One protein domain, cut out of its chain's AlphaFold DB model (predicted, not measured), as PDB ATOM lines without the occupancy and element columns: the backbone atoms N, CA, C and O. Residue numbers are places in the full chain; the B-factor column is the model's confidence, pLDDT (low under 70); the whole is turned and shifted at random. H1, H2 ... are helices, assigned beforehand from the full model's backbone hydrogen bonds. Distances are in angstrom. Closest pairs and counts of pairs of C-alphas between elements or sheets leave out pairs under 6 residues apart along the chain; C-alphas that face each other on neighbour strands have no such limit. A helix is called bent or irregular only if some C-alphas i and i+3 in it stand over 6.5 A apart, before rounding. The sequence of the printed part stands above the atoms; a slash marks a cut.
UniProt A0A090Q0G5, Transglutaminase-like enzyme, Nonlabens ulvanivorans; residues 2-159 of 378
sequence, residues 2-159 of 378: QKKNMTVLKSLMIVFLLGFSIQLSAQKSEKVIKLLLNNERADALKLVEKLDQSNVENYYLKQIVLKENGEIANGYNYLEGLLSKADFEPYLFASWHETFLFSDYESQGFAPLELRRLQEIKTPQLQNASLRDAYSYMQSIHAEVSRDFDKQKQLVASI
ATOM      1  N   GLN A   2      26.201  -2.294 -38.335       52.97
ATOM      2  CA  GLN A   2      25.012  -1.613 -37.768       52.97
ATOM      3  C   GLN A   2      24.748  -1.823 -36.259       52.97
ATOM      4  O   GLN A   2      24.392  -0.867 -35.577       52.97
ATOM      5  N   LYS A   3      24.960  -3.025 -35.697       51.38
ATOM      6  CA  LYS A   3      24.701  -3.277 -34.258       51.38
ATOM      7  C   LYS A   3      25.610  -2.470 -33.319       51.38
ATOM      8  O   LYS A   3      25.140  -2.008 -32.289       51.38
ATOM      9  N   LYS A   4      26.881  -2.257 -33.686       50.09
ATOM     10  CA  LYS A   4      27.858  -1.526 -32.857       50.09
ATOM     11  C   LYS A   4      27.529  -0.027 -32.789       50.09
ATOM     12  O   LYS A   4      27.598   0.561 -31.717       50.09
ATOM     13  N   ASN A   5      27.060   0.552 -33.898       49.09
ATOM     14  CA  ASN A   5      26.633   1.955 -33.962       49.09
ATOM     15  C   ASN A   5      25.354   2.213 -33.149       49.09
ATOM     16  O   ASN A   5      25.222   3.263 -32.532       49.09
ATOM     17  N   MET A   6      24.437   1.243 -33.094       49.69
ATOM     18  CA  MET A   6      23.193   1.373 -32.330       49.69
ATOM     19  C   MET A   6      23.422   1.306 -30.810       49.69
ATOM     20  O   MET A   6      22.740   2.001 -30.061       49.69
ATOM     21  N   THR A   7      24.399   0.521 -30.346       54.31
ATOM     22  CA  THR A   7      24.788   0.485 -28.924       54.31
ATOM     23  C   THR A   7      25.475   1.784 -28.499       54.31
ATOM     24  O   THR A   7      25.131   2.335 -27.460       54.31
ATOM     25  N   VAL A   8      26.372   2.327 -29.331       54.97
ATOM     26  CA  VAL A   8      27.043   3.616 -29.072       54.97
ATOM     27  C   VAL A   8      26.040   4.777 -29.052       54.97
ATOM     28  O   VAL A   8      26.104   5.616 -28.160       54.97
ATOM     29  N   LEU A   9      25.059   4.791 -29.964       50.16
ATOM     30  CA  LEU A   9      24.009   5.816 -29.997       50.16
ATOM     31  C   LEU A   9      23.095   5.760 -28.759       50.16
ATOM     32  O   LEU A   9      22.750   6.801 -28.206       50.16
ATOM     33  N   LYS A  10      22.752   4.556 -28.274       48.06
ATOM     34  CA  LYS A  10      22.002   4.375 -27.017       48.06
ATOM     35  C   LYS A  10      22.799   4.846 -25.799       48.06
ATOM     36  O   LYS A  10      22.234   5.521 -24.946       48.06
ATOM     37  N   SER A  11      24.097   4.548 -25.732       49.78
ATOM     38  CA  SER A  11      24.968   5.034 -24.656       49.78
ATOM     39  C   SER A  11      25.116   6.560 -24.670       49.78
ATOM     40  O   SER A  11      24.994   7.175 -23.617       49.78
ATOM     41  N   LEU A  12      25.284   7.192 -25.839       48.41
ATOM     42  CA  LEU A  12      25.314   8.658 -25.952       48.41
ATOM     43  C   LEU A  12      23.984   9.306 -25.552       48.41
ATOM     44  O   LEU A  12      23.983  10.343 -24.898       48.41
ATOM     45  N   MET A  13      22.853   8.698 -25.913       52.28
ATOM     46  CA  MET A  13      21.527   9.219 -25.578       52.28
ATOM     47  C   MET A  13      21.223   9.100 -24.076       52.28
ATOM     48  O   MET A  13      20.638  10.015 -23.508       52.28
ATOM     49  N   ILE A  14      21.679   8.031 -23.411       59.62
ATOM     50  CA  ILE A  14      21.600   7.890 -21.946       59.62
ATOM     51  C   ILE A  14      22.483   8.933 -21.254       59.62
ATOM     52  O   ILE A  14      22.022   9.590 -20.327       59.62
ATOM     53  N   VAL A  15      23.714   9.150 -21.731       56.53
ATOM     54  CA  VAL A  15      24.611  10.192 -21.196       56.53
ATOM     55  C   VAL A  15      24.020  11.593 -21.394       56.53
ATOM     56  O   VAL A  15      24.061  12.408 -20.477       56.53
ATOM     57  N   PHE A  16      23.405  11.864 -22.549       50.00
ATOM     58  CA  PHE A  16      22.754  13.144 -22.830       50.00
ATOM     59  C   PHE A  16      21.497  13.366 -21.972       50.00
ATOM     60  O   PHE A  16      21.310  14.452 -21.433       50.00
ATOM     61  N   LEU A  17      20.661  12.340 -21.782       50.41
ATOM     62  CA  LEU A  17      19.468  12.413 -20.926       50.41
ATOM     63  C   LEU A  17      19.822  12.551 -19.438       50.41
ATOM     64  O   LEU A  17      19.154  13.301 -18.723       50.41
ATOM     65  N   LEU A  18      20.883  11.880 -18.978       50.75
ATOM     66  CA  LEU A  18      21.425  12.057 -17.628       50.75
ATOM     67  C   LEU A  18      21.975  13.479 -17.451       50.75
ATOM     68  O   LEU A  18      21.599  14.154 -16.497       50.75
ATOM     69  N   GLY A  19      22.771  13.977 -18.403       44.59
ATOM     70  CA  GLY A  19      23.302  15.344 -18.376       44.59
ATOM     71  C   GLY A  19      22.211  16.422 -18.380       44.59
ATOM     72  O   GLY A  19      22.274  17.368 -17.595       44.59
ATOM     73  N   PHE A  20      21.167  16.248 -19.195       47.47
ATOM     74  CA  PHE A  20      20.040  17.181 -19.268       47.47
ATOM     75  C   PHE A  20      19.197  17.184 -17.983       47.47
ATOM     76  O   PHE A  20      18.783  18.240 -17.508       47.47
ATOM     77  N   SER A  21      18.980  16.013 -17.376       54.62
ATOM     78  CA  SER A  21      18.228  15.895 -16.117       54.62
ATOM     79  C   SER A  21      18.972  16.537 -14.939       54.62
ATOM     80  O   SER A  21      18.348  17.191 -14.103       54.62
ATOM     81  N   ILE A  22      20.306  16.418 -14.905       59.34
ATOM     82  CA  ILE A  22      21.161  17.051 -13.888       59.34
ATOM     83  C   ILE A  22      21.101  18.582 -14.008       59.34
ATOM     84  O   ILE A  22      20.890  19.262 -13.004       59.34
ATOM     85  N   GLN A  23      21.195  19.129 -15.227       60.53
ATOM     86  CA  GLN A  23      21.095  20.578 -15.458       60.53
ATOM     87  C   GLN A  23      19.729  21.149 -15.051       60.53
ATOM     88  O   GLN A  23      19.659  22.211 -14.432       60.53
ATOM     89  N   LEU A  24      18.637  20.438 -15.349       57.16
ATOM     90  CA  LEU A  24      17.286  20.889 -15.006       57.16
ATOM     91  C   LEU A  24      17.020  20.859 -13.488       57.16
ATOM     92  O   LEU A  24      16.287  21.703 -12.972       57.16
ATOM     93  N   SER A  25      17.597  19.880 -12.781       63.06
ATOM     94  CA  SER A  25      17.536  19.783 -11.318       63.06
ATOM     95  C   SER A  25      18.306  20.933 -10.660       63.06
ATOM     96  O   SER A  25      17.731  21.669  -9.859       63.06
ATOM     97  N   ALA A  26      19.551  21.172 -11.094       69.31
ATOM     98  CA  ALA A  26      20.394  22.260 -10.596       69.31
ATOM     99  C   ALA A  26      19.724  23.639 -10.753       69.31
ATOM    100  O   ALA A  26      19.691  24.432  -9.813       69.31
ATOM    101  N   GLN A  27      19.075  23.889 -11.895       77.56
ATOM    102  CA  GLN A  27      18.361  25.143 -12.151       77.56
ATOM    103  C   GLN A  27      17.197  25.391 -11.172       77.56
ATOM    104  O   GLN A  27      16.906  26.539 -10.816       77.56
ATOM    105  N   LYS A  28      16.503  24.335 -10.727       85.62
ATOM    106  CA  LYS A  28      15.417  24.465  -9.743       85.62
ATOM    107  C   LYS A  28      15.963  24.760  -8.347       85.62
ATOM    108  O   LYS A  28      15.404  25.623  -7.671       85.62
ATOM    109  N   SER A  29      17.046  24.101  -7.942       90.44
ATOM    110  CA  SER A  29      17.688  24.323  -6.640       90.44
ATOM    111  C   SER A  29      18.273  25.733  -6.537       90.44
ATOM    112  O   SER A  29      18.020  26.428  -5.554       90.44
ATOM    113  N   GLU A  30      18.918  26.232  -7.595       92.31
ATOM    114  CA  GLU A  30      19.366  27.631  -7.672       92.31
ATOM    115  C   GLU A  30      18.216  28.629  -7.506       92.31
ATOM    116  O   GLU A  30      18.375  29.674  -6.872       92.31
ATOM    117  N   LYS A  31      17.037  28.326  -8.064       95.38
ATOM    118  CA  LYS A  31      15.861  29.185  -7.901       95.38
ATOM    119  C   LYS A  31      15.383  29.214  -6.449       95.38
ATOM    120  O   LYS A  31      15.063  30.293  -5.963       95.38
ATOM    121  N   VAL A  32      15.353  28.072  -5.757       97.06
ATOM    122  CA  VAL A  32      15.022  28.017  -4.319       97.06
ATOM    123  C   VAL A  32      16.002  28.867  -3.509       97.06
ATOM    124  O   VAL A  32      15.572  29.675  -2.692       97.06
ATOM    125  N   ILE A  33      17.302  28.734  -3.776       95.94
ATOM    126  CA  ILE A  33      18.351  29.501  -3.094       95.94
ATOM    127  C   ILE A  33      18.165  31.004  -3.327       95.94
ATOM    128  O   ILE A  33      18.189  31.775  -2.374       95.94
ATOM    129  N   LYS A  34      17.906  31.438  -4.568       96.25
ATOM    130  CA  LYS A  34      17.636  32.855  -4.873       96.25
ATOM    131  C   LYS A  34      16.441  33.402  -4.093       96.25
ATOM    132  O   LYS A  34      16.525  34.508  -3.570       96.25
ATOM    133  N   LEU A  35      15.359  32.628  -3.984       97.56
ATOM    134  CA  LEU A  35      14.193  33.012  -3.184       97.56
ATOM    135  C   LEU A  35      14.567  33.167  -1.702       97.56
ATOM    136  O   LEU A  35      14.213  34.174  -1.096       97.56
ATOM    137  N   LEU A  36      15.328  32.223  -1.131       95.06
ATOM    138  CA  LEU A  36      15.817  32.334   0.248       95.06
ATOM    139  C   LEU A  36      16.662  33.594   0.465       95.06
ATOM    140  O   LEU A  36      16.391  34.350   1.395       95.06
ATOM    141  N   LEU A  37      17.642  33.846  -0.408       93.88
ATOM    142  CA  LEU A  37      18.542  35.000  -0.307       93.88
ATOM    143  C   LEU A  37      17.809  36.343  -0.468       93.88
ATOM    144  O   LEU A  37      18.229  37.343   0.109       93.88
ATOM    145  N   ASN A  38      16.685  36.360  -1.189       96.94
ATOM    146  CA  ASN A  38      15.809  37.525  -1.325       96.94
ATOM    147  C   ASN A  38      14.754  37.641  -0.207       96.94
ATOM    148  O   ASN A  38      13.895  38.518  -0.269       96.94
ATOM    149  N   ASN A  39      14.801  36.783   0.819       95.00
ATOM    150  CA  ASN A  39      13.801  36.683   1.889       95.00
ATOM    151  C   ASN A  39      12.382  36.277   1.425       95.00
ATOM    152  O   ASN A  39      11.412  36.439   2.164       95.00
ATOM    153  N   GLU A  40      12.241  35.665   0.249       97.69
ATOM    154  CA  GLU A  40      10.982  35.128  -0.291       97.69
ATOM    155  C   GLU A  40      10.708  33.703   0.245       97.69
ATOM    156  O   GLU A  40      10.526  32.731  -0.494       97.69
ATOM    157  N   ARG A  41      10.711  33.558   1.577       95.38
ATOM    158  CA  ARG A  41      10.784  32.261   2.284       95.38
ATOM    159  C   ARG A  41       9.590  31.336   2.032       95.38
ATOM    160  O   ARG A  41       9.779  30.131   1.866       95.38
ATOM    161  N   ALA A  42       8.384  31.896   1.932       95.81
ATOM    162  CA  ALA A  42       7.166  31.131   1.662       95.81
ATOM    163  C   ALA A  42       7.162  30.519   0.250       95.81
ATOM    164  O   ALA A  42       6.657  29.415   0.044       95.81
ATOM    165  N   ASP A  43       7.738  31.214  -0.733       96.94
ATOM    166  CA  ASP A  43       7.836  30.701  -2.100       96.94
ATOM    167  C   ASP A  43       9.008  29.731  -2.255       96.94
ATOM    168  O   ASP A  43       8.880  28.733  -2.973       96.94
ATOM    169  N   ALA A  44      10.104  29.949  -1.518       97.12
ATOM    170  CA  ALA A  44      11.168  28.961  -1.376       97.12
ATOM    171  C   ALA A  44      10.622  27.634  -0.819       97.12
ATOM    172  O   ALA A  44      10.910  26.582  -1.389       97.12
ATOM    173  N   LEU A  45       9.769  27.680   0.215       95.31
ATOM    174  CA  LEU A  45       9.134  26.498   0.811       95.31
ATOM    175  C   LEU A  45       8.285  25.720  -0.206       95.31
ATOM    176  O   LEU A  45       8.511  24.532  -0.428       95.31
ATOM    177  N   LYS A  46       7.387  26.399  -0.931       95.19
ATOM    178  CA  LYS A  46       6.559  25.758  -1.975       95.19
ATOM    179  C   LYS A  46       7.383  25.111  -3.089       95.19
ATOM    180  O   LYS A  46       6.914  24.184  -3.755       95.19
ATOM    181  N   LEU A  47       8.556  25.671  -3.396       96.00
ATOM    182  CA  LEU A  47       9.403  25.183  -4.477       96.00
ATOM    183  C   LEU A  47      10.317  24.044  -4.016       96.00
ATOM    184  O   LEU A  47      10.494  23.087  -4.770       96.00
ATOM    185  N   VAL A  48      10.852  24.110  -2.793       94.81
ATOM    186  CA  VAL A  48      11.782  23.102  -2.273       94.81
ATOM    187  C   VAL A  48      11.113  21.739  -2.088       94.81
ATOM    188  O   VAL A  48      11.729  20.710  -2.354       94.81
ATOM    189  N   GLU A  49       9.821  21.718  -1.745       91.44
ATOM    190  CA  GLU A  49       9.016  20.491  -1.651       91.44
ATOM    191  C   GLU A  49       8.916  19.721  -2.974       91.44
ATOM    192  O   GLU A  49       8.669  18.517  -2.974       91.44
ATOM    193  N   LYS A  50       9.123  20.403  -4.107       94.00
ATOM    194  CA  LYS A  50       9.043  19.827  -5.458       94.00
ATOM    195  C   LYS A  50      10.394  19.338  -5.982       94.00
ATOM    196  O   LYS A  50      10.451  18.839  -7.108       94.00
ATOM    197  N   LEU A  51      11.478  19.538  -5.229       94.44
ATOM    198  CA  LEU A  51      12.797  19.024  -5.593       94.44
ATOM    199  C   LEU A  51      12.873  17.517  -5.343       94.44
ATOM    200  O   LEU A  51      12.202  16.986  -4.457       94.44
ATOM    201  N   ASP A  52      13.736  16.842  -6.098       92.56
ATOM    202  CA  ASP A  52      14.045  15.434  -5.876       92.56
ATOM    203  C   ASP A  52      14.795  15.256  -4.548       92.56
ATOM    204  O   ASP A  52      15.967  15.614  -4.431       92.56
ATOM    205  N   GLN A  53      14.097  14.696  -3.558       91.75
ATOM    206  CA  GLN A  53      14.596  14.468  -2.200       91.75
ATOM    207  C   GLN A  53      15.496  13.226  -2.083       91.75
ATOM    208  O   GLN A  53      15.957  12.905  -0.987       91.75
ATOM    209  N   SER A  54      15.735  12.491  -3.176       90.88
ATOM    210  CA  SER A  54      16.745  11.426  -3.202       90.88
ATOM    211  C   SER A  54      18.173  11.978  -3.291       90.88
ATOM    212  O   SER A  54      19.113  11.309  -2.871       90.88
ATOM    213  N   ASN A  55      18.335  13.213  -3.772       92.38
ATOM    214  CA  ASN A  55      19.606  13.922  -3.819       92.38
ATOM    215  C   ASN A  55      19.914  14.589  -2.463       92.38
ATOM    216  O   ASN A  55      19.069  15.288  -1.901       92.38
ATOM    217  N   VAL A  56      21.134  14.388  -1.952       93.88
ATOM    218  CA  VAL A  56      21.555  14.879  -0.628       93.88
ATOM    219  C   VAL A  56      21.558  16.409  -0.519       93.88
ATOM    220  O   VAL A  56      21.142  16.942   0.505       93.88
ATOM    221  N   GLU A  57      21.937  17.129  -1.578       94.75
ATOM    222  CA  GLU A  57      21.969  18.599  -1.596       94.75
ATOM    223  C   GLU A  57      20.562  19.185  -1.537       94.75
ATOM    224  O   GLU A  57      20.301  20.092  -0.753       94.75
ATOM    225  N   ASN A  58      19.634  18.637  -2.321       95.00
ATOM    226  CA  ASN A  58      18.232  19.051  -2.292       95.00
ATOM    227  C   ASN A  58      17.585  18.745  -0.939       95.00
ATOM    228  O   ASN A  58      16.790  19.542  -0.437       95.00
ATOM    229  N   TYR A  59      17.934  17.599  -0.351       94.12
ATOM    230  CA  TYR A  59      17.457  17.197   0.965       94.12
ATOM    231  C   TYR A  59      17.994  18.118   2.072       94.12
ATOM    232  O   TYR A  59      17.243  18.521   2.962       94.12
ATOM    233  N   TYR A  60      19.265  18.518   1.982       94.88
ATOM    234  CA  TYR A  60      19.880  19.504   2.870       94.88
ATOM    235  C   TYR A  60      19.270  20.902   2.695       94.88
ATOM    236  O   TYR A  60      18.836  21.514   3.669       94.88
ATOM    237  N   LEU A  61      19.119  21.367   1.451       95.75
ATOM    238  CA  LEU A  61      18.470  22.638   1.119       95.75
ATOM    239  C   LEU A  61      17.045  22.708   1.670       95.75
ATOM    240  O   LEU A  61      16.649  23.742   2.204       95.75
ATOM    241  N   LYS A  62      16.279  21.612   1.589       94.62
ATOM    242  CA  LYS A  62      14.943  21.538   2.188       94.62
ATOM    243  C   LYS A  62      14.976  21.844   3.682       94.62
ATOM    244  O   LYS A  62      14.134  22.612   4.135       94.62
ATOM    245  N   GLN A  63      15.931  21.299   4.433       93.62
ATOM    246  CA  GLN A  63      16.023  21.600   5.864       93.62
ATOM    247  C   GLN A  63      16.392  23.048   6.149       93.62
ATOM    248  O   GLN A  63      15.802  23.648   7.042       93.62
ATOM    249  N   ILE A  64      17.303  23.630   5.366       94.38
ATOM    250  CA  ILE A  64      17.637  25.053   5.489       94.38
ATOM    251  C   ILE A  64      16.378  25.901   5.256       94.38
ATOM    252  O   ILE A  64      16.051  26.759   6.072       94.38
ATOM    253  N   VAL A  65      15.607  25.618   4.200       95.12
ATOM    254  CA  VAL A  65      14.346  26.329   3.919       95.12
ATOM    255  C   VAL A  65      13.336  26.171   5.058       95.12
ATOM    256  O   VAL A  65      12.700  27.154   5.439       95.12
ATOM    257  N   LEU A  66      13.177  24.963   5.607       93.38
ATOM    258  CA  LEU A  66      12.278  24.706   6.737       93.38
ATOM    259  C   LEU A  66      12.699  25.513   7.972       93.38
ATOM    260  O   LEU A  66      11.870  26.215   8.549       93.38
ATOM    261  N   LYS A  67      13.991  25.491   8.326       92.00
ATOM    262  CA  LYS A  67      14.565  26.282   9.426       92.00
ATOM    263  C   LYS A  67      14.291  27.776   9.252       92.00
ATOM    264  O   LYS A  67      13.794  28.408  10.179       92.00
ATOM    265  N   GLU A  68      14.544  28.330   8.067       92.56
ATOM    266  CA  GLU A  68      14.324  29.757   7.782       92.56
ATOM    267  C   GLU A  68      12.840  30.169   7.837       92.56
ATOM    268  O   GLU A  68      12.520  31.336   8.090       92.56
ATOM    269  N   ASN A  69      11.924  29.214   7.647       92.56
ATOM    270  CA  ASN A  69      10.481  29.390   7.840       92.56
ATOM    271  C   ASN A  69      10.010  29.074   9.278       92.56
ATOM    272  O   ASN A  69       8.815  29.130   9.553       92.56
ATOM    273  N   GLY A  70      10.921  28.771  10.210       88.81
ATOM    274  CA  GLY A  70      10.602  28.462  11.608       88.81
ATOM    275  C   GLY A  70      10.134  27.023  11.860       88.81
ATOM    276  O   GLY A  70       9.723  26.698  12.973       88.81
ATOM    277  N   GLU A  71      10.218  26.131  10.872       84.31
ATOM    278  CA  GLU A  71       9.758  24.740  10.959       84.31
ATOM    279  C   GLU A  71      10.830  23.782  11.515       84.31
ATOM    280  O   GLU A  71      11.166  22.760  10.918       84.31
ATOM    281  N   ILE A  72      11.369  24.088  12.697       69.94
ATOM    282  CA  ILE A  72      12.489  23.334  13.298       69.94
ATOM    283  C   ILE A  72      12.050  21.924  13.749       69.94
ATOM    284  O   ILE A  72      12.804  20.956  13.631       69.94
ATOM    285  N   ALA A  73      10.799  21.773  14.197       64.31
ATOM    286  CA  ALA A  73      10.242  20.489  14.635       64.31
ATOM    287  C   ALA A  73      10.086  19.464  13.491       64.31
ATOM    288  O   ALA A  73      10.147  18.258  13.733       64.31
ATOM    289  N   ASN A  74       9.946  19.923  12.239       61.28
ATOM    290  CA  ASN A  74       9.823  19.052  11.064       61.28
ATOM    291  C   ASN A  74      11.157  18.405  10.657       61.28
ATOM    292  O   ASN A  74      11.164  17.417   9.922       61.28
ATOM    293  N   GLY A  75      12.276  18.881  11.215       61.16
ATOM    294  CA  GLY A  75      13.572  18.211  11.139       61.16
ATOM    295  C   GLY A  75      13.644  16.914  11.952       61.16
ATOM    296  O   GLY A  75      14.711  16.311  12.030       61.16
ATOM    297  N   TYR A  76      12.560  16.466  12.605       66.31
ATOM    298  CA  TYR A  76      12.551  15.245  13.424       66.31
ATOM    299  C   TYR A  76      13.093  14.027  12.655       66.31
ATOM    300  O   TYR A  76      14.053  13.412  13.104       66.31
ATOM    301  N   ASN A  77      12.588  13.785  11.440       77.62
ATOM    302  CA  ASN A  77      13.031  12.683  10.573       77.62
ATOM    303  C   ASN A  77      14.217  13.058   9.665       77.62
ATOM    304  O   ASN A  77      14.527  12.327   8.720       77.62
ATOM    305  N   TYR A  78      14.856  14.218   9.879       85.25
ATOM    306  CA  TYR A  78      15.921  14.677   8.987       85.25
ATOM    307  C   TYR A  78      17.071  13.675   8.952       85.25
ATOM    308  O   TYR A  78      17.458  13.240   7.869       85.25
ATOM    309  N   LEU A  79      17.559  13.292  10.132       86.44
ATOM    310  CA  LEU A  79      18.720  12.434  10.306       86.44
ATOM    311  C   LEU A  79      18.544  11.082   9.609       86.44
ATOM    312  O   LEU A  79      19.364  10.738   8.768       86.44
ATOM    313  N   GLU A  80      17.446  10.365   9.862       84.88
ATOM    314  CA  GLU A  80      17.159   9.087   9.194       84.88
ATOM    315  C   GLU A  80      17.175   9.230   7.662       84.88
ATOM    316  O   GLU A  80      17.832   8.465   6.951       84.88
ATOM    317  N   GLY A  81      16.501  10.258   7.138       88.19
ATOM    318  CA  GLY A  81      16.492  10.505   5.702       88.19
ATOM    319  C   GLY A  81      17.863  10.910   5.154       88.19
ATOM    320  O   GLY A  81      18.175  10.527   4.027       88.19
ATOM    321  N   LEU A  82      18.693  11.615   5.929       90.31
ATOM    322  CA  LEU A  82      20.052  12.002   5.549       90.31
ATOM    323  C   LEU A  82      20.965  10.773   5.467       90.31
ATOM    324  O   LEU A  82      21.630  10.589   4.454       90.31
ATOM    325  N   LEU A  83      20.933   9.900   6.479       88.75
ATOM    326  CA  LEU A  83      21.738   8.670   6.538       88.75
ATOM    327  C   LEU A  83      21.446   7.709   5.372       88.75
ATOM    328  O   LEU A  83      22.285   6.891   5.010       88.75
ATOM    329  N   SER A  84      20.266   7.818   4.750       88.88
ATOM    330  CA  SER A  84      19.906   7.043   3.553       88.88
ATOM    331  C   SER A  84      20.542   7.546   2.247       88.88
ATOM    332  O   SER A  84      20.355   6.917   1.202       88.88
ATOM    333  N   LYS A  85      21.224   8.700   2.255       91.00
ATOM    334  CA  LYS A  85      21.763   9.335   1.042       91.00
ATOM    335  C   LYS A  85      23.213   8.939   0.793       91.00
ATOM    336  O   LYS A  85      23.966   8.677   1.720       91.00
ATOM    337  N   ALA A  86      23.623   8.948  -0.474       90.31
ATOM    338  CA  ALA A  86      25.045   8.924  -0.807       90.31
ATOM    339  C   ALA A  86      25.718  10.225  -0.332       90.31
ATOM    340  O   ALA A  86      25.076  11.278  -0.322       90.31
ATOM    341  N   ASP A  87      26.993  10.139   0.053       90.06
ATOM    342  CA  ASP A  87      27.817  11.272   0.498       90.06
ATOM    343  C   ASP A  87      27.191  12.099   1.634       90.06
ATOM    344  O   ASP A  87      27.356  13.315   1.699       90.06
ATOM    345  N   PHE A  88      26.442  11.458   2.535       93.06
ATOM    346  CA  PHE A  88      25.728  12.158   3.602       93.06
ATOM    347  C   PHE A  88      26.648  12.716   4.699       93.06
ATOM    348  O   PHE A  88      26.284  13.680   5.366       93.06
ATOM    349  N   GLU A  89      27.828  12.126   4.898       93.62
ATOM    350  CA  GLU A  89      28.720  12.421   6.028       93.62
ATOM    351  C   GLU A  89      29.208  13.879   6.090       93.62
ATOM    352  O   GLU A  89      29.096  14.471   7.163       93.62
ATOM    353  N   PRO A  90      29.654  14.522   4.989       96.00
ATOM    354  CA  PRO A  90      29.981  15.949   5.005       96.00
ATOM    355  C   PRO A  90      28.794  16.840   5.387       96.00
ATOM    356  O   PRO A  90      28.965  17.826   6.099       96.00
ATOM    357  N   TYR A  91      27.576  16.492   4.958       95.56
ATOM    358  CA  TYR A  91      26.369  17.246   5.315       95.56
ATOM    359  C   TYR A  91      25.938  16.986   6.760       95.56
ATOM    360  O   TYR A  91      25.452  17.906   7.412       95.56
ATOM    361  N   LEU A  92      26.145  15.772   7.278       93.62
ATOM    362  CA  LEU A  92      25.948  15.456   8.692       93.62
ATOM    363  C   LEU A  92      26.924  16.258   9.558       93.62
ATOM    364  O   LEU A  92      26.498  16.888  10.520       93.62
ATOM    365  N   PHE A  93      28.203  16.289   9.175       94.75
ATOM    366  CA  PHE A  93      29.233  17.076   9.849       94.75
ATOM    367  C   PHE A  93      28.900  18.573   9.834       94.75
ATOM    368  O   PHE A  93      28.926  19.218  10.878       94.75
ATOM    369  N   ALA A  94      28.511  19.122   8.680       95.38
ATOM    370  CA  ALA A  94      28.090  20.519   8.570       95.38
ATOM    371  C   ALA A  94      26.802  20.816   9.360       95.38
ATOM    372  O   ALA A  94      26.617  21.917   9.856       95.38
ATOM    373  N   SER A  95      25.896  19.849   9.497       92.56
ATOM    374  CA  SER A  95      24.626  20.055  10.202       92.56
ATOM    375  C   SER A  95      24.707  19.789  11.700       92.56
ATOM    376  O   SER A  95      23.690  19.938  12.366       92.56
ATOM    377  N   TRP A  96      25.854  19.360  12.237       90.88
ATOM    378  CA  TRP A  96      25.948  18.798  13.590       90.88
ATOM    379  C   TRP A  96      25.301  19.694  14.650       90.88
ATOM    380  O   TRP A  96      24.356  19.284  15.319       90.88
ATOM    381  N   HIS A  97      25.714  20.960  14.678       89.62
ATOM    382  CA  HIS A  97      25.247  21.978  15.621       89.62
ATOM    383  C   HIS A  97      24.044  22.793  15.112       89.62
ATOM    384  O   HIS A  97      23.684  23.822  15.683       89.62
ATOM    385  N   GLU A  98      23.403  22.373  14.018       90.19
ATOM    386  CA  GLU A  98      22.191  23.031  13.536       90.19
ATOM    387  C   GLU A  98      21.002  22.751  14.459       90.19
ATOM    388  O   GLU A  98      20.839  21.646  14.983       90.19
ATOM    389  N   THR A  99      20.106  23.732  14.602       87.06
ATOM    390  CA  THR A  99      18.922  23.628  15.480       87.06
ATOM    391  C   THR A  99      17.959  22.516  15.061       87.06
ATOM    392  O   THR A  99      17.173  22.023  15.868       87.06
ATOM    393  N   PHE A 100      18.013  22.092  13.797       86.00
ATOM    394  CA  PHE A 100      17.235  20.967  13.286       86.00
ATOM    395  C   PHE A 100      17.922  19.602  13.469       86.00
ATOM    396  O   PHE A 100      17.319  18.597  13.091       86.00
ATOM    397  N   LEU A 101      19.130  19.533  14.054       87.31
ATOM    398  CA  LEU A 101      19.855  18.283  14.306       87.31
ATOM    399  C   LEU A 101      20.245  18.070  15.782       87.31
ATOM    400  O   LEU A 101      19.438  17.477  16.499       87.31
ATOM    401  N   PHE A 102      21.437  18.475  16.237       86.69
ATOM    402  CA  PHE A 102      21.853  18.283  17.637       86.69
ATOM    403  C   PHE A 102      21.939  19.582  18.438       86.69
ATOM    404  O   PHE A 102      22.058  19.502  19.655       86.69
ATOM    405  N   SER A 103      21.793  20.752  17.797       87.62
ATOM    406  CA  SER A 103      21.863  22.052  18.480       87.62
ATOM    407  C   SER A 103      23.169  22.212  19.288       87.62
ATOM    408  O   SER A 103      24.163  21.538  19.022       87.62
ATOM    409  N   ASP A 104      23.185  23.119  20.261       85.94
ATOM    410  CA  ASP A 104      24.267  23.302  21.237       85.94
ATOM    411  C   ASP A 104      24.060  22.382  22.454       85.94
ATOM    412  O   ASP A 104      23.750  22.830  23.563       85.94
ATOM    413  N   TYR A 105      24.162  21.067  22.230       85.88
ATOM    414  CA  TYR A 105      23.959  20.068  23.286       85.88
ATOM    415  C   TYR A 105      25.028  20.123  24.383       85.88
ATOM    416  O   TYR A 105      24.787  19.666  25.500       85.88
ATOM    417  N   GLU A 106      26.205  20.670  24.079       82.62
ATOM    418  CA  GLU A 106      27.308  20.800  25.030       82.62
ATOM    419  C   GLU A 106      26.983  21.826  26.118       82.62
ATOM    420  O   GLU A 106      27.244  21.578  27.296       82.62
ATOM    421  N   SER A 107      26.355  22.949  25.747       81.12
ATOM    422  CA  SER A 107      26.011  24.016  26.695       81.12
ATOM    423  C   SER A 107      24.583  23.913  27.234       81.12
ATOM    424  O   SER A 107      24.329  24.283  28.380       81.12
ATOM    425  N   GLN A 108      23.629  23.452  26.417       83.00
ATOM    426  CA  GLN A 108      22.199  23.413  26.765       83.00
ATOM    427  C   GLN A 108      21.715  22.023  27.202       83.00
ATOM    428  O   GLN A 108      20.578  21.877  27.661       83.00
ATOM    429  N   GLY A 109      22.564  20.999  27.081       82.25
ATOM    430  CA  GLY A 109      22.153  19.608  27.228       82.25
ATOM    431  C   GLY A 109      21.231  19.161  26.092       82.25
ATOM    432  O   GLY A 109      21.037  19.860  25.103       82.25
ATOM    433  N   PHE A 110      20.637  17.976  26.242       84.19
ATOM    434  CA  PHE A 110      19.798  17.392  25.197       84.19
ATOM    435  C   PHE A 110      18.310  17.682  25.403       84.19
ATOM    436  O   PHE A 110      17.703  17.258  26.393       84.19
ATOM    437  N   ALA A 111      17.676  18.300  24.412       83.38
ATOM    438  CA  ALA A 111      16.228  18.353  24.306       83.38
ATOM    439  C   ALA A 111      15.640  16.943  24.057       83.38
ATOM    440  O   ALA A 111      16.281  16.090  23.432       83.38
ATOM    441  N   PRO A 112      14.373  16.666  24.437       81.62
ATOM    442  CA  PRO A 112      13.756  15.348  24.236       81.62
ATOM    443  C   PRO A 112      13.750  14.829  22.785       81.62
ATOM    444  O   PRO A 112      13.617  13.627  22.557       81.62
ATOM    445  N   LEU A 113      13.841  15.719  21.792       77.12
ATOM    446  CA  LEU A 113      13.946  15.342  20.378       77.12
ATOM    447  C   LEU A 113      15.367  14.898  20.007       77.12
ATOM    448  O   LEU A 113      15.524  13.914  19.288       77.12
ATOM    449  N   GLU A 114      16.389  15.568  20.533       79.94
ATOM    450  CA  GLU A 114      17.800  15.218  20.322       79.94
ATOM    451  C   GLU A 114      18.123  13.868  20.966       79.94
ATOM    452  O   GLU A 114      18.763  13.024  20.343       79.94
ATOM    453  N   LEU A 115      17.565  13.600  22.154       79.81
ATOM    454  CA  LEU A 115      17.670  12.294  22.813       79.81
ATOM    455  C   LEU A 115      17.121  11.145  21.964       79.81
ATOM    456  O   LEU A 115      17.688  10.055  21.966       79.81
ATOM    457  N   ARG A 116      16.030  11.372  21.223       77.50
ATOM    458  CA  ARG A 116      15.492  10.359  20.305       77.50
ATOM    459  C   ARG A 116      16.416  10.146  19.107       77.50
ATOM    460  O   ARG A 116      16.773   9.006  18.828       77.50
ATOM    461  N   ARG A 117      16.923  11.219  18.491       78.56
ATOM    462  CA  ARG A 117      17.920  11.143  17.399       78.56
ATOM    463  C   ARG A 117      19.199  10.402  17.819       78.56
ATOM    464  O   ARG A 117      19.763   9.630  17.045       78.56
ATOM    465  N   LEU A 118      19.633  10.590  19.065       77.19
ATOM    466  CA  LEU A 118      20.765   9.888  19.682       77.19
ATOM    467  C   LEU A 118      20.579   8.373  19.847       77.19
ATOM    468  O   LEU A 118      21.550   7.636  20.033       77.19
ATOM    469  N   GLN A 119      19.336   7.903  19.829       72.94
ATOM    470  CA  GLN A 119      18.997   6.485  19.922       72.94
ATOM    471  C   GLN A 119      18.760   5.860  18.537       72.94
ATOM    472  O   GLN A 119      18.788   4.637  18.404       72.94
ATOM    473  N   GLU A 120      18.536   6.684  17.510       67.69
ATOM    474  CA  GLU A 120      18.153   6.256  16.163       67.69
ATOM    475  C   GLU A 120      19.357   5.932  15.253       67.69
ATOM    476  O   GLU A 120      19.247   5.023  14.423       67.69
ATOM    477  N   ILE A 121      20.529   6.576  15.417       67.69
ATOM    478  CA  ILE A 121      21.721   6.187  14.636       67.69
ATOM    479  C   ILE A 121      22.313   4.904  15.213       67.69
ATOM    480  O   ILE A 121      22.898   4.869  16.298       67.69
ATOM    481  N   LYS A 122      22.247   3.835  14.426       63.97
ATOM    482  CA  LYS A 122      23.074   2.656  14.665       63.97
ATOM    483  C   LYS A 122      24.465   2.950  14.099       63.97
ATOM    484  O   LYS A 122      24.636   2.996  12.883       63.97
ATOM    485  N   THR A 123      25.453   3.087  14.986       58.78
ATOM    486  CA  THR A 123      26.902   3.243  14.728       58.78
ATOM    487  C   THR A 123      27.457   2.527  13.475       58.78
ATOM    488  O   THR A 123      28.318   3.113  12.823       58.78
ATOM    489  N   PRO A 124      26.988   1.328  13.051       54.81
ATOM    490  CA  PRO A 124      27.420   0.704  11.791       54.81
ATOM    491  C   PRO A 124      27.152   1.474  10.479       54.81
ATOM    492  O   PRO A 124      27.654   1.043   9.444       54.81
ATOM    493  N   GLN A 125      26.383   2.572  10.468       70.44
ATOM    494  CA  GLN A 125      26.126   3.345   9.237       70.44
ATOM    495  C   GLN A 125      27.199   4.401   8.915       70.44
ATOM    496  O   GLN A 125      27.383   4.729   7.743       70.44
ATOM    497  N   LEU A 126      27.934   4.898   9.915       85.62
ATOM    498  CA  LEU A 126      28.976   5.913   9.728       85.62
ATOM    499  C   LEU A 126      30.293   5.249   9.292       85.62
ATOM    500  O   LEU A 126      30.850   4.409  10.002       85.62
ATOM    501  N   GLN A 127      30.800   5.627   8.124       84.50
ATOM    502  CA  GLN A 127      32.043   5.131   7.531       84.50
ATOM    503  C   GLN A 127      33.267   5.907   8.028       84.50
ATOM    504  O   GLN A 127      34.328   5.312   8.242       84.50
ATOM    505  N   ASN A 128      33.127   7.205   8.288       87.50
ATOM    506  CA  ASN A 128      34.193   8.031   8.837       87.50
ATOM    507  C   ASN A 128      34.385   7.786  10.348       87.50
ATOM    508  O   ASN A 128      33.429   7.789  11.124       87.50
ATOM    509  N   ALA A 129      35.636   7.567  10.768       87.88
ATOM    510  CA  ALA A 129      35.970   7.293  12.167       87.88
ATOM    511  C   ALA A 129      35.691   8.486  13.087       87.88
ATOM    512  O   ALA A 129      35.047   8.308  14.112       87.88
ATOM    513  N   SER A 130      36.085   9.696  12.685       88.50
ATOM    514  CA  SER A 130      35.862  10.925  13.452       88.50
ATOM    515  C   SER A 130      34.378  11.145  13.750       88.50
ATOM    516  O   SER A 130      34.016  11.408  14.889       88.50
ATOM    517  N   LEU A 131      33.499  10.935  12.763       90.12
ATOM    518  CA  LEU A 131      32.048  11.030  12.963       90.12
ATOM    519  C   LEU A 131      31.498   9.948  13.898       90.12
ATOM    520  O   LEU A 131      30.643  10.240  14.732       90.12
ATOM    521  N   ARG A 132      31.973   8.699  13.777       90.06
ATOM    522  CA  ARG A 132      31.594   7.626  14.714       90.06
ATOM    523  C   ARG A 132      31.980   7.971  16.147       90.06
ATOM    524  O   ARG A 132      31.199   7.723  17.066       90.06
ATOM    525  N   ASP A 133      33.168   8.526  16.328       91.81
ATOM    526  CA  ASP A 133      33.714   8.812  17.648       91.81
ATOM    527  C   ASP A 133      33.066  10.054  18.263       91.81
ATOM    528  O   ASP A 133      32.684  10.008  19.428       91.81
ATOM    529  N   ALA A 134      32.818  11.105  17.473       91.25
ATOM    530  CA  ALA A 134      32.031  12.268  17.889       91.25
ATOM    531  C   ALA A 134      30.612  11.858  18.315       91.25
ATOM    532  O   ALA A 134      30.109  12.285  19.354       91.25
ATOM    533  N   TYR A 135      29.980  10.944  17.569       90.00
ATOM    534  CA  TYR A 135      28.685  10.392  17.961       90.00
ATOM    535  C   TYR A 135      28.758   9.600  19.274       90.00
ATOM    536  O   TYR A 135      27.915   9.779  20.155       90.00
ATOM    537  N   SER A 136      29.778   8.753  19.435       92.00
ATOM    538  CA  SER A 136      29.998   7.990  20.672       92.00
ATOM    539  C   SER A 136      30.255   8.917  21.865       92.00
ATOM    540  O   SER A 136      29.745   8.669  22.959       92.00
ATOM    541  N   TYR A 137      30.971  10.024  21.649       92.88
ATOM    542  CA  TYR A 137      31.212  11.048  22.660       92.88
ATOM    543  C   TYR A 137      29.909  11.736  23.071       92.88
ATOM    544  O   TYR A 137      29.590  11.777  24.259       92.88
ATOM    545  N   MET A 138      29.086  12.159  22.112       90.50
ATOM    546  CA  MET A 138      27.770  12.740  22.389       90.50
ATOM    547  C   MET A 138      26.861  11.763  23.165       90.50
ATOM    548  O   MET A 138      26.202  12.144  24.136       90.50
ATOM    549  N   GLN A 139      26.870  10.471  22.813       89.94
ATOM    550  CA  GLN A 139      26.171   9.431  23.580       89.94
ATOM    551  C   GLN A 139      26.731   9.277  25.005       89.94
ATOM    552  O   GLN A 139      25.971   8.951  25.922       89.94
ATOM    553  N   SER A 140      28.033   9.505  25.207       92.69
ATOM    554  CA  SER A 140      28.668   9.443  26.527       92.69
ATOM    555  C   SER A 140      28.230  10.601  27.430       92.69
ATOM    556  O   SER A 140      27.919  10.356  28.594       92.69
ATOM    557  N   ILE A 141      28.060  11.811  26.879       90.94
ATOM    558  CA  ILE A 141      27.485  12.964  27.593       90.94
ATOM    559  C   ILE A 141      26.041  12.654  28.011       90.94
ATOM    560  O   ILE A 141      25.634  12.904  29.144       90.94
ATOM    561  N   HIS A 142      25.248  12.040  27.129       89.69
ATOM    562  CA  HIS A 142      23.895  11.623  27.500       89.69
ATOM    563  C   HIS A 142      23.893  10.579  28.634       89.69
ATOM    564  O   HIS A 142      23.048  10.645  29.536       89.69
ATOM    565  N   ALA A 143      24.825   9.624  28.602       91.62
ATOM    566  CA  ALA A 143      24.988   8.632  29.662       91.62
ATOM    567  C   ALA A 143      25.370   9.293  30.999       91.62
ATOM    568  O   ALA A 143      24.781   8.949  32.023       91.62
ATOM    569  N   GLU A 144      26.250  10.297  30.980       90.69
ATOM    570  CA  GLU A 144      26.607  11.110  32.151       90.69
ATOM    571  C   GLU A 144      25.382  11.807  32.758       90.69
ATOM    572  O   GLU A 144      25.082  11.631  33.942       90.69
ATOM    573  N   VAL A 145      24.612  12.533  31.936       87.88
ATOM    574  CA  VAL A 145      23.394  13.244  32.374       87.88
ATOM    575  C   VAL A 145      22.356  12.273  32.947       87.88
ATOM    576  O   VAL A 145      21.652  12.592  33.908       87.88
ATOM    577  N   SER A 146      22.291  11.060  32.396       89.00
ATOM    578  CA  SER A 146      21.398   9.990  32.857       89.00
ATOM    579  C   SER A 146      21.955   9.197  34.047       89.00
ATOM    580  O   SER A 146      21.271   8.305  34.547       89.00
ATOM    581  N   ARG A 147      23.172   9.517  34.519       92.50
ATOM    582  CA  ARG A 147      23.910   8.815  35.587       92.50
ATOM    583  C   ARG A 147      24.194   7.336  35.291       92.50
ATOM    584  O   ARG A 147      24.362   6.538  36.213       92.50
ATOM    585  N   ASP A 148      24.273   6.971  34.014       94.75
ATOM    586  CA  ASP A 148      24.685   5.645  33.540       94.75
ATOM    587  C   ASP A 148      26.202   5.632  33.290       94.75
ATOM    588  O   ASP A 148      26.692   5.631  32.158       94.75
ATOM    589  N   PHE A 149      26.966   5.680  34.384       95.38
ATOM    590  CA  PHE A 149      28.425   5.793  34.328       95.38
ATOM    591  C   PHE A 149      29.104   4.559  33.722       95.38
ATOM    592  O   PHE A 149      30.207   4.670  33.192       95.38
ATOM    593  N   ASP A 150      28.472   3.385  33.768       96.75
ATOM    594  CA  ASP A 150      29.023   2.181  33.142       96.75
ATOM    595  C   ASP A 150      28.925   2.271  31.618       96.75
ATOM    596  O   ASP A 150      29.903   1.996  30.918       96.75
ATOM    597  N   LYS A 151      27.787   2.745  31.095       94.94
ATOM    598  CA  LYS A 151      27.646   3.040  29.668       94.94
ATOM    599  C   LYS A 151      28.560   4.181  29.226       94.94
ATOM    600  O   LYS A 151      29.165   4.074  28.161       94.94
ATOM    601  N   GLN A 152      28.703   5.239  30.032       95.38
ATOM    602  CA  GLN A 152      29.644   6.328  29.744       95.38
ATOM    603  C   GLN A 152      31.064   5.782  29.560       95.38
ATOM    604  O   GLN A 152      31.664   6.007  28.512       95.38
ATOM    605  N   LYS A 153      31.567   4.987  30.517       96.44
ATOM    606  CA  LYS A 153      32.898   4.359  30.424       96.44
ATOM    607  C   LYS A 153      33.050   3.501  29.170       96.44
ATOM    608  O   LYS A 153      34.087   3.555  28.519       96.44
ATOM    609  N   GLN A 154      32.032   2.713  28.816       96.00
ATOM    610  CA  GLN A 154      32.066   1.875  27.611       96.00
ATOM    611  C   GLN A 154      32.169   2.706  26.325       96.00
ATOM    612  O   GLN A 154      32.953   2.364  25.439       96.00
ATOM    613  N   LEU A 155      31.404   3.796  26.228       94.44
ATOM    614  CA  LEU A 155      31.418   4.699  25.075       94.44
ATOM    615  C   LEU A 155      32.745   5.456  24.973       94.44
ATOM    616  O   LEU A 155      33.337   5.498  23.897       94.44
ATOM    617  N   VAL A 156      33.261   5.963  26.093       95.75
ATOM    618  CA  VAL A 156      34.569   6.630  26.156       95.75
ATOM    619  C   VAL A 156      35.683   5.670  25.737       95.75
ATOM    620  O   VAL A 156      36.480   5.998  24.864       95.75
ATOM    621  N   ALA A 157      35.687   4.440  26.259       94.69
ATOM    622  CA  ALA A 157      36.683   3.422  25.918       94.69
ATOM    623  C   ALA A 157      36.631   2.951  24.448       94.69
ATOM    624  O   ALA A 157      37.599   2.349  23.956       94.69
ATOM    625  N   SER A 158      35.520   3.187  23.736       93.69
ATOM    626  CA  SER A 158      35.443   2.928  22.292       93.69
ATOM    627  C   SER A 158      36.141   3.994  21.442       93.69
ATOM    628  O   SER A 158      36.554   3.680  20.326       93.69
ATOM    629  N   ILE A 159      36.356   5.201  21.977       94.56
ATOM    630  CA  ILE A 159      37.055   6.296  21.295       94.56
ATOM    631  C   ILE A 159      38.561   6.093  21.472       94.56
ATOM    632  O   ILE A 159      39.174   6.542  22.440       94.56
TER     633      ILE A 159
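Overview. This is residues 2 to 159 of the 378 residues of the protein "Transglutaminase-like enzyme" of Nonlabens ulvanivorans (UniProt A0A090Q0G5). A single long helix, H1, sticks out with residues 2 to 24 as a straight arm from a flat slab of shorter helices, and its last turns pack on H2 and H3 at one end of the slab. From there the chain folds back and forth through H2, H3, H4 and H5, with H7 beside H4, and the hairpin of H8 and H9 makes the far end of the slab, set at a steep tilt to H5 and H7. The printed part has 158 residues with nine named helices, H1 to H9 in order along the chain, and no named strand; the class is all helix. The whole is loose, with a radius of gyration of the C-alphas of 20.4 A, and its flat outline spans 72 by 43 by 18 A.

Arrangement. Begin with H1, residues 2 to 37, and look at its residues 29 to 36, which alone touch H2, residues 41 to 48. The closest C-alphas of H1 and H2, those of Val 32 and Ala 44, are 4.9 A apart, and this helical hairpin has a shallow tilt of 14 degrees, opposite ways. The same stretch of H1 only just touches H3, residues 56 to 68, with 3 pairs of C-alphas within 8 A, the closest being Ser 29 and Asn 58 at 6.9 A. H2 and H3 form a hairpin too, closest at the C-alphas of Val 48 and Lys 62, 5.7 A apart. Next comes H4, residues 72 to 83; it forms a hairpin with H3 at a shallow tilt of 12 degrees, and the C-alphas of Leu 66 and Ile 72 are their closest at 6.7 A. H3 and H4 are the hubs, touching three helices each. H4 is irregular, with C-alphas 76 and 79 lying 7.5 A apart. Its residues 79 to 83 alone touch H5, residues 88 to 95, in a hairpin whose closest C-alphas are those of Leu 82 and Phe 88, 6.0 A apart. Its residues 76 to 80 alone touch H7, residues 112 to 120, with the C-alphas of Tyr 76 and Leu 113 closest at 7.1 A; H4 and H7 run the same way. H8, residues 129 to 145, is close but not clearly touching to H7, at a steep tilt of 48 degrees, with the C-alphas of Leu 118 and Gln 139 closest at 6.7 A. H8 touches H9, residues 149 to 158, as a hairpin, closest at the C-alphas of Ser 140 and Gln 152, 4.6 A apart. H6, residues 105 to 108, touches no helix but is near H8. Along the backbone, every O i to N i+4 pair is within hydrogen-bond range in H1, H2, H3, H5, H8 and H9; in H7 it is 4 of 5, in H4 3 of 8 beside 6 of 9 O i to N i+3 pairs, and H6 is too short for such a pair.

Along the chain. Find C-alpha 2 at (25.012, -1.613, -37.768); from there H1 runs 52.8 A to C-alpha 37 at (18.542, 35.000, -0.307). H3 and H4 each measure 18.6 A, H8 24.5 A and H9 14.2 A. H9 ends at C-alpha 158, at (35.443, 2.928, 22.292).

Size, cuts and confidence. The two C-alphas farthest apart, those of Gln 2 and Arg 147, are 74.1 A from each other. Without residues 2 to 24, which stand free, the body spans 51 by 28 by 18 A. The printed part has no cut, and no link is long. The mean pLDDT of the printed part is 82.8; look for values under 70 at residues 2 to 26, 72 to 76 and 120 to 124.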